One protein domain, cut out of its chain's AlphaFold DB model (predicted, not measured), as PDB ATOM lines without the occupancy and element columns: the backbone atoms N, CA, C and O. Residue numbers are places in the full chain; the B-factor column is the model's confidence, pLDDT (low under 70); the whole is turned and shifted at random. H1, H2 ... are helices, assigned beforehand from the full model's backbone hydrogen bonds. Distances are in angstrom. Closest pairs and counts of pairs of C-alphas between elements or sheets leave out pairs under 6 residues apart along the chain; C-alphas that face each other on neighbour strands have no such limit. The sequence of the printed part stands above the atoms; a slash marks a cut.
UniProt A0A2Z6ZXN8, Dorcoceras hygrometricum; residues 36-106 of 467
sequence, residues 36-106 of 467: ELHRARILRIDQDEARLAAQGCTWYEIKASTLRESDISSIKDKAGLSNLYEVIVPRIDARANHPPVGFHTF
ATOM      1  N   GLU A  36     145.541 191.219 159.687       89.44
ATOM      2  CA  GLU A  36     144.461 191.204 158.689       89.44
ATOM      3  C   GLU A  36     143.814 189.831 158.583       89.44
ATOM      4  O   GLU A  36     142.589 189.741 158.630       89.44
ATOM      5  N   LEU A  37     144.619 188.765 158.573       88.31
ATOM      6  CA  LEU A  37     144.127 187.390 158.667       88.31
ATOM      7  C   LEU A  37     143.297 187.181 159.941       88.31
ATOM      8  O   LEU A  37     142.229 186.566 159.893       88.31
ATOM      9  N   HIS A  38     143.731 187.743 161.075       88.19
ATOM     10  CA  HIS A  38     142.951 187.692 162.308       88.19
ATOM     11  C   HIS A  38     141.657 188.519 162.227       88.19
ATOM     12  O   HIS A  38     140.604 187.997 162.585       88.19
ATOM     13  N   ARG A  39     141.691 189.756 161.706       90.69
ATOM     14  CA  ARG A  39     140.473 190.567 161.490       90.69
ATOM     15  C   ARG A  39     139.466 189.845 160.589       90.69
ATOM     16  O   ARG A  39     138.296 189.751 160.947       90.69
ATOM     17  N   ALA A  40     139.921 189.260 159.482       92.25
ATOM     18  CA  ALA A  40     139.087 188.461 158.587       92.25
ATOM     19  C   ALA A  40     138.518 187.205 159.276       92.25
ATOM     20  O   ALA A  40     137.365 186.844 159.047       92.25
ATOM     21  N   ARG A  41     139.292 186.551 160.157       91.38
ATOM     22  CA  ARG A  41     138.816 185.422 160.974       91.38
ATOM     23  C   ARG A  41     137.715 185.844 161.953       91.38
ATOM     24  O   ARG A  41     136.742 185.109 162.071       91.38
ATOM     25  N   ILE A  42     137.851 186.992 162.622       92.25
ATOM     26  CA  ILE A  42     136.817 187.519 163.531       92.25
ATOM     27  C   ILE A  42     135.540 187.871 162.759       92.25
ATOM     28  O   ILE A  42     134.483 187.379 163.124       92.25
ATOM     29  N   LEU A  43     135.633 188.578 161.628       94.31
ATOM     30  CA  LEU A  43     134.456 188.907 160.808       94.31
ATOM     31  C   LEU A  43     133.672 187.663 160.351       94.31
ATOM     32  O   LEU A  43     132.444 187.674 160.350       94.31
ATOM     33  N   ARG A  44     134.367 186.572 159.995       94.25
ATOM     34  CA  ARG A  44     133.722 185.291 159.656       94.25
ATOM     35  C   ARG A  44     133.093 184.594 160.868       94.25
ATOM     36  O   ARG A  44     132.068 183.942 160.706       94.25
ATOM     37  N   ILE A  45     133.680 184.736 162.059       91.38
ATOM     38  CA  ILE A  45     133.065 184.277 163.314       91.38
ATOM     39  C   ILE A  45     131.783 185.068 163.578       91.38
ATOM     40  O   ILE A  45     130.742 184.454 163.760       91.38
ATOM     41  N   ASP A  46     131.825 186.400 163.524       92.19
ATOM     42  CA  ASP A  46     130.663 187.251 163.806       92.19
ATOM     43  C   ASP A  46     129.487 186.952 162.853       92.19
ATOM     44  O   ASP A  46     128.333 186.908 163.276       92.19
ATOM     45  N   GLN A  47     129.778 186.677 161.575       94.69
ATOM     46  CA  GLN A  47     128.789 186.244 160.580       94.69
ATOM     47  C   GLN A  47     128.164 184.879 160.912       94.69
ATOM     48  O   GLN A  47     126.943 184.726 160.826       94.69
ATOM     49  N   ASP A  48     128.973 183.890 161.300       93.19
ATOM     50  CA  ASP A  48     128.484 182.556 161.663       93.19
ATOM     51  C   ASP A  48     127.714 182.565 162.996       93.19
ATOM     52  O   ASP A  48     126.658 181.945 163.113       93.19
ATOM     53  N   GLU A  49     128.176 183.342 163.978       91.38
ATOM     54  CA  GLU A  49     127.474 183.544 165.245       91.38
ATOM     55  C   GLU A  49     126.120 184.236 165.043       91.38
ATOM     56  O   GLU A  49     125.125 183.796 165.619       91.38
ATOM     57  N   ALA A  50     126.046 185.262 164.187       91.75
ATOM     58  CA  ALA A  50     124.785 185.917 163.837       91.75
ATOM     59  C   ALA A  50     123.816 184.960 163.119       91.75
ATOM     60  O   ALA A  50     122.622 184.944 163.425       91.75
ATOM     61  N   ARG A  51     124.326 184.115 162.213       95.19
ATOM     62  CA  ARG A  51     123.548 183.076 161.522       95.19
ATOM     63  C   ARG A  51     122.969 182.050 162.503       95.19
ATOM     64  O   ARG A  51     121.794 181.713 162.397       95.19
ATOM     65  N   LEU A  52     123.766 181.569 163.456       87.88
ATOM     66  CA  LEU A  52     123.331 180.603 164.474       87.88
ATOM     67  C   LEU A  52     122.365 181.227 165.492       87.88
ATOM     68  O   LEU A  52     121.392 180.591 165.888       87.88
ATOM     69  N   ALA A  53     122.574 182.492 165.867       87.69
ATOM     70  CA  ALA A  53     121.633 183.239 166.700       87.69
ATOM     71  C   ALA A  53     120.266 183.403 166.010       87.69
ATOM     72  O   ALA A  53     119.234 183.173 166.636       87.69
ATOM     73  N   ALA A  54     120.248 183.709 164.708       91.44
ATOM     74  CA  ALA A  54     119.020 183.769 163.910       91.44
ATOM     75  C   ALA A  54     118.324 182.401 163.749       91.44
ATOM     76  O   ALA A  54     117.116 182.351 163.531       91.44
ATOM     77  N   GLN A  55     119.060 181.293 163.890       90.56
ATOM     78  CA  GLN A  55     118.518 179.926 163.919       90.56
ATOM     79  C   GLN A  55     117.995 179.504 165.306       90.56
ATOM     80  O   GLN A  55     117.507 178.385 165.452       90.56
ATOM     81  N   GLY A  56     118.080 180.369 166.325       85.62
ATOM     82  CA  GLY A  56     117.637 180.059 167.688       85.62
ATOM     83  C   GLY A  56     118.555 179.092 168.444       85.62
ATOM     84  O   GLY A  56     118.131 178.504 169.439       85.62
ATOM     85  N   CYS A  57     119.801 178.907 167.990       75.25
ATOM     86  CA  CYS A  57     120.777 178.057 168.673       75.25
ATOM     87  C   CYS A  57     121.114 178.591 170.075       75.25
ATOM     88  O   CYS A  57     121.019 179.786 170.363       75.25
ATOM     89  N   THR A  58     121.557 177.708 170.966       70.88
ATOM     90  CA  THR A  58     121.943 178.105 172.325       70.88
ATOM     91  C   THR A  58     123.319 178.779 172.356       70.88
ATOM     92  O   THR A  58     124.141 178.625 171.451       70.88
ATOM     93  N   TRP A  59     123.627 179.513 173.433       71.44
ATOM     94  CA  TRP A  59     124.865 180.302 173.522       71.44
ATOM     95  C   TRP A  59     126.152 179.479 173.313       71.44
ATOM     96  O   TRP A  59     127.112 179.994 172.742       71.44
ATOM     97  N   TYR A  60     126.180 178.213 173.748       69.81
ATOM     98  CA  TYR A  60     127.351 177.333 173.642       69.81
ATOM     99  C   TYR A  60     127.485 176.667 172.259       69.81
ATOM    100  O   TYR A  60     128.565 176.193 171.913       69.81
ATOM    101  N   GLU A  61     126.410 176.648 171.465       74.12
ATOM    102  CA  GLU A  61     126.420 176.277 170.041       74.12
ATOM    103  C   GLU A  61     126.782 177.476 169.159       74.12
ATOM    104  O   GLU A  61     127.411 177.306 168.121       74.12
ATOM    105  N   ILE A  62     126.438 178.694 169.586       75.12
ATOM    106  CA  ILE A  62     126.814 179.930 168.895       75.12
ATOM    107  C   ILE A  62     128.317 180.193 169.048       75.12
ATOM    108  O   ILE A  62     129.006 180.321 168.042       75.12
ATOM    109  N   LYS A  63     128.834 180.273 170.284       82.88
ATOM    110  CA  LYS A  63     130.126 180.926 170.561       82.88
ATOM    111  C   LYS A  63     131.351 180.162 170.041       82.88
ATOM    112  O   LYS A  63     131.654 179.059 170.502       82.88
ATOM    113  N   ALA A  64     132.106 180.799 169.146       86.00
ATOM    114  CA  ALA A  64     133.355 180.283 168.588       86.00
ATOM    115  C   ALA A  64     134.597 180.779 169.358       86.00
ATOM    116  O   ALA A  64     134.549 181.707 170.167       86.00
ATOM    117  N   SER A  65     135.758 180.165 169.103       86.38
ATOM    118  CA  SER A  65     137.022 180.597 169.714       86.38
ATOM    119  C   SER A  65     137.635 181.783 168.969       86.38
ATOM    120  O   SER A  65     137.990 181.667 167.795       86.38
ATOM    121  N   THR A  66     137.865 182.901 169.658       88.19
ATOM    122  CA  THR A  66     138.567 184.089 169.131       88.19
ATOM    123  C   THR A  66     140.098 184.018 169.258       88.19
ATOM    124  O   THR A  66     140.785 184.973 168.904       88.19
ATOM    125  N   LEU A  67     140.641 182.888 169.731       86.56
ATOM    126  CA  LEU A  67     142.067 182.694 170.015       86.56
ATOM    127  C   LEU A  67     142.976 182.936 168.793       86.56
ATOM    128  O   LEU A  67     142.627 182.562 167.670       86.56
ATOM    129  N   ARG A  68     144.165 183.515 169.020       87.06
ATOM    130  CA  ARG A  68     145.218 183.698 168.006       87.06
ATOM    131  C   ARG A  68     146.388 182.754 168.237       87.06
ATOM    132  O   ARG A  68     146.698 182.401 169.372       87.06
ATOM    133  N   GLU A  69     147.129 182.476 167.170       86.69
ATOM    134  CA  GLU A  69     148.366 181.687 167.225       86.69
ATOM    135  C   GLU A  69     149.401 182.302 168.188       86.69
ATOM    136  O   GLU A  69     150.033 181.605 168.980       86.69
ATOM    137  N   SER A  70     149.494 183.639 168.213       86.12
ATOM    138  CA  SER A  70     150.359 184.394 169.133       86.12
ATOM    139  C   SER A  70     150.040 184.178 170.615       86.12
ATOM    140  O   SER A  70     150.900 184.389 171.468       86.12
ATOM    141  N   ASP A  71     148.810 183.780 170.941       86.75
ATOM    142  CA  ASP A  71     148.362 183.608 172.323       86.75
ATOM    143  C   ASP A  71     148.753 182.225 172.885       86.75
ATOM    144  O   ASP A  71     148.809 182.055 174.106       86.75
ATOM    145  N   ILE A  72     149.088 181.250 172.023       86.75
ATOM    146  CA  ILE A  72     149.394 179.862 172.417       86.75
ATOM    147  C   ILE A  72     150.580 179.787 173.381       86.75
ATOM    148  O   ILE A  72     150.489 179.078 174.383       86.75
ATOM    149  N   SER A  73     151.677 180.514 173.126       86.44
ATOM    150  CA  SER A  73     152.852 180.478 174.017       86.44
ATOM    151  C   SER A  73     152.485 180.953 175.424       86.44
ATOM    152  O   SER A  73     152.741 180.256 176.400       86.44
ATOM    153  N   SER A  74     151.772 182.081 175.519       85.38
ATOM    154  CA  SER A  74     151.290 182.640 176.789       85.38
ATOM    155  C   SER A  74     150.339 181.681 177.516       85.38
ATOM    156  O   SER A  74     150.426 181.521 178.733       85.38
ATOM    157  N   ILE A  75     149.464 180.983 176.782       84.31
ATOM    158  CA  ILE A  75     148.586 179.945 177.337       84.31
ATOM    159  C   ILE A  75     149.392 178.760 177.871       84.31
ATOM    160  O   ILE A  75     149.138 178.330 178.996       84.31
ATOM    161  N   LYS A  76     150.376 178.253 177.117       83.81
ATOM    162  CA  LYS A  76     151.233 177.145 177.559       83.81
ATOM    163  C   LYS A  76     152.021 177.515 178.816       83.81
ATOM    164  O   LYS A  76     151.951 176.787 179.810       83.81
ATOM    165  N   ASP A  77     152.648 178.689 178.817       82.06
ATOM    166  CA  ASP A  77     153.421 179.219 179.943       82.06
ATOM    167  C   ASP A  77     152.552 179.462 181.188       82.06
ATOM    168  O   ASP A  77     152.949 179.125 182.308       82.06
ATOM    169  N   LYS A  78     151.326 179.985 181.027       82.00
ATOM    170  CA  LYS A  78     150.371 180.171 182.137       82.00
ATOM    171  C   LYS A  78     149.809 178.849 182.656       82.00
ATOM    172  O   LYS A  78     149.749 178.666 183.868       82.00
ATOM    173  N   ALA A  79     149.454 177.910 181.788       78.62
ATOM    174  CA  ALA A  79     148.889 176.622 182.182       78.62
ATOM    175  C   ALA A  79     149.937 175.624 182.711       78.62
ATOM    176  O   ALA A  79     149.578 174.669 183.397       78.62
ATOM    177  N   GLY A  80     151.228 175.827 182.423       75.69
ATOM    178  CA  GLY A  80     152.272 174.833 182.706       75.69
ATOM    179  C   GLY A  80     152.248 173.649 181.733       75.69
ATOM    180  O   GLY A  80     152.709 172.562 182.069       75.69
ATOM    181  N   LEU A  81     151.694 173.849 180.533       77.25
ATOM    182  CA  LEU A  81     151.649 172.831 179.487       77.25
ATOM    183  C   LEU A  81     153.055 172.643 178.911       77.25
ATOM    184  O   LEU A  81     153.624 173.555 178.316       77.25
ATOM    185  N   SER A  82     153.612 171.446 179.080       72.50
ATOM    186  CA  SER A  82     154.880 171.070 178.454       72.50
ATOM    187  C   SER A  82     154.719 170.836 176.946       72.50
ATOM    188  O   SER A  82     153.609 170.751 176.419       72.50
ATOM    189  N   ASN A  83     155.838 170.630 176.249       73.62
ATOM    190  CA  ASN A  83     155.859 170.272 174.824       73.62
ATOM    191  C   ASN A  83     155.160 168.933 174.501       73.62
ATOM    192  O   ASN A  83     154.999 168.616 173.329       73.62
ATOM    193  N   LEU A  84     154.742 168.161 175.514       72.19
ATOM    194  CA  LEU A  84     153.926 166.953 175.354       72.19
ATOM    195  C   LEU A  84     152.450 167.263 175.057       72.19
ATOM    196  O   LEU A  84     151.716 166.368 174.652       72.19
ATOM    197  N   TYR A  85     152.011 168.507 175.270       77.69
ATOM    198  CA  TYR A  85     150.648 168.943 174.988       77.69
ATOM    199  C   TYR A  85     150.590 169.733 173.678       77.69
ATOM    200  O   TYR A  85     151.169 170.820 173.540       77.69
ATOM    201  N   GLU A  86     149.845 169.194 172.720       83.88
ATOM    202  CA  GLU A  86     149.435 169.920 171.527       83.88
ATOM    203  C   GLU A  86     148.334 170.928 171.891       83.88
ATOM    204  O   GLU A  86     147.401 170.620 172.632       83.88
ATOM    205  N   VAL A  87     148.478 172.165 171.416       84.88
ATOM    206  CA  VAL A  87     147.502 173.245 171.593       84.88
ATOM    207  C   VAL A  87     147.349 173.884 170.227       84.88
ATOM    208  O   VAL A  87     148.351 174.284 169.643       84.88
ATOM    209  N   ILE A  88     146.115 173.952 169.740       84.94
ATOM    210  CA  ILE A  88     145.765 174.436 168.403       84.94
ATOM    211  C   ILE A  88     144.758 175.581 168.516       84.94
ATOM    212  O   ILE A  88     143.926 175.589 169.429       84.94
ATOM    213  N   VAL A  89     144.788 176.531 167.580       87.44
ATOM    214  CA  VAL A  89     143.662 177.456 167.385       87.44
ATOM    215  C   VAL A  89     142.504 176.675 166.751       87.44
ATOM    216  O   VAL A  89     142.684 176.103 165.675       87.44
ATOM    217  N   PRO A  90     141.303 176.637 167.362       86.75
ATOM    218  CA  PRO A  90     140.159 175.966 166.756       86.75
ATOM    219  C   PRO A  90     139.751 176.613 165.428       86.75
ATOM    220  O   PRO A  90     139.880 177.829 165.239       86.75
ATOM    221  N   ARG A  91     139.196 175.806 164.520       84.81
ATOM    222  CA  ARG A  91     138.549 176.305 163.301       84.81
ATOM    223  C   ARG A  91     137.335 177.191 163.646       84.81
ATOM    224  O   ARG A  91     136.856 177.188 164.777       84.81
ATOM    225  N   ILE A  92     136.853 177.966 162.673       85.12
ATOM    226  CA  ILE A  92     135.738 178.923 162.847       85.12
ATOM    227  C   ILE A  92     134.420 178.202 163.175       85.12
ATOM    228  O   ILE A  92     133.646 178.678 163.998       85.12
ATOM    229  N   ASP A  93     134.210 177.032 162.576       82.81
ATOM    230  CA  ASP A  93     133.080 176.113 162.752       82.81
ATOM    231  C   ASP A  93     133.163 175.270 164.043       82.81
ATOM    232  O   ASP A  93     132.159 174.731 164.503       82.81
ATOM    233  N   ALA A  94     134.337 175.170 164.675       84.06
ATOM    234  CA  ALA A  94     134.516 174.371 165.885       84.06
ATOM    235  C   ALA A  94     133.837 175.011 167.112       84.06
ATOM    236  O   ALA A  94     133.826 176.235 167.275       84.06
ATOM    237  N   ARG A  95     133.307 174.176 168.016       82.00
ATOM    238  CA  ARG A  95     132.637 174.603 169.257       82.00
ATOM    239  C   ARG A  95     133.174 173.858 170.468       82.00
ATOM    240  O   ARG A  95     133.638 172.726 170.366       82.00
ATOM    241  N   ALA A  96     133.105 174.496 171.633       74.44
ATOM    242  CA  ALA A  96     133.734 173.982 172.849       74.44
ATOM    243  C   ALA A  96     133.170 172.626 173.313       74.44
ATOM    244  O   ALA A  96     133.911 171.819 173.875       74.44
ATOM    245  N   ASN A  97     131.886 172.377 173.042       69.31
ATOM    246  CA  ASN A  97     131.177 171.122 173.300       69.31
ATOM    247  C   ASN A  97     131.488 170.001 172.285       69.31
ATOM    248  O   ASN A  97     131.159 168.851 172.559       69.31
ATOM    249  N   HIS A  98     132.144 170.312 171.163       72.50
ATOM    250  CA  HIS A  98     132.519 169.365 170.109       72.50
ATOM    251  C   HIS A  98     134.017 169.504 169.769       72.50
ATOM    252  O   HIS A  98     134.368 170.010 168.698       72.50
ATOM    253  N   PRO A  99     134.930 169.111 170.683       75.50
ATOM    254  CA  PRO A  99     136.361 169.126 170.397       75.50
ATOM    255  C   PRO A  99     136.713 168.160 169.249       75.50
ATOM    256  O   PRO A  99     136.051 167.131 169.090       75.50
ATOM    257  N   PRO A 100     137.782 168.434 168.475       73.19
ATOM    258  CA  PRO A 100     138.317 167.477 167.510       73.19
ATOM    259  C   PRO A 100     138.679 166.136 168.165       73.19
ATOM    260  O   PRO A 100     139.038 166.083 169.342       73.19
ATOM    261  N   VAL A 101     138.632 165.045 167.397       74.94
ATOM    262  CA  VAL A 101     138.947 163.695 167.897       74.94
ATOM    263  C   VAL A 101     140.353 163.664 168.509       74.94
ATOM    264  O   VAL A 101     141.325 164.048 167.866       74.94
ATOM    265  N   GLY A 102     140.453 163.212 169.764       72.75
ATOM    266  CA  GLY A 102     141.700 163.185 170.541       72.75
ATOM    267  C   GLY A 102     142.003 164.464 171.340       72.75
ATOM    268  O   GLY A 102     142.882 164.439 172.199       72.75
ATOM    269  N   PHE A 103     141.260 165.553 171.130       75.38
ATOM    270  CA  PHE A 103     141.445 166.824 171.833       75.38
ATOM    271  C   PHE A 103     140.422 167.022 172.960       75.38
ATOM    272  O   PHE A 103     139.342 166.439 172.975       75.38
ATOM    273  N   HIS A 104     140.769 167.890 173.910       77.31
ATOM    274  CA  HIS A 104     139.882 168.358 174.974       77.31
ATOM    275  C   HIS A 104     139.823 169.886 174.932       77.31
ATOM    276  O   HIS A 104     140.868 170.537 174.872       77.31
ATOM    277  N   THR A 105     138.627 170.471 175.002       75.94
ATOM    278  CA  THR A 105     138.492 171.929 175.111       75.94
ATOM    279  C   THR A 105     138.729 172.384 176.546       75.94
ATOM    280  O   THR A 105     138.111 171.863 177.468       75.94
ATOM    281  N   PHE A 106     139.544 173.421 176.733       79.81
ATOM    282  CA  PHE A 106     139.614 174.182 177.979       79.81
ATOM    283  C   PHE A 106     139.454 175.673 177.672       79.81
ATOM    284  O   PHE A 106     139.937 176.168 176.652       79.81
TER     285      PHE A 106
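This is residues 36 to 106 of the 467 residues of a protein of Dorcoceras hygrometricum (UniProt A0A2Z6ZXN8). Picture one long helix, H1, with the short helix H2 folded back at its last turns, and a separate helix, H3, at the opposite end of the longest axis. From H3 a long stretch without named elements, residues 80 to 106, folds back toward the middle and loops there. The printed part has 71 residues, with three named helices in the order H1, H2, H3 and no named strand. The class is all helix, though the helices hold 32 of the 71 residues, under half. The whole is only just loose, close to compact, with a radius of gyration of the C-alphas of 13.6 A and spans of 41 by 28 by 18 A.

Start with H1, residues 36 to 54, and go on through a tight link of 4 residues to H2, residues 59 to 62. Here H1 touches H2 with residues 48 to 53 alone; look at their closest C-alphas, those of Glu 49 and Ile 62, 5.2 A apart. A short link of 8 residues then leads to H3, residues 71 to 79, which is apart from both H1 and H2. In H1 and H3 you will find every O i to N i+4 pair within hydrogen-bond range; H2 is too short for such a pair, but its one O i to N i+3 pair is within range.

Find C-alpha 36 at (144.461, 191.204, 158.689); from there H1 runs 27.0 A to C-alpha 54 at (119.020, 183.769, 163.910). H2 covers 5.0 A from Trp 59 to Ile 62. H3 runs 12.1 A from Asp 71 to C-alpha 79 at (148.889, 176.622, 182.182).

The two C-alphas farthest apart are those of Ala 54 and Ser 82, at 40.7 A. The printed part has no cut, and no link between its helices is long. In the B-factor column, look for low confidence, under 70, at residues 60 and 97; the mean pLDDT of the printed part is 83.3.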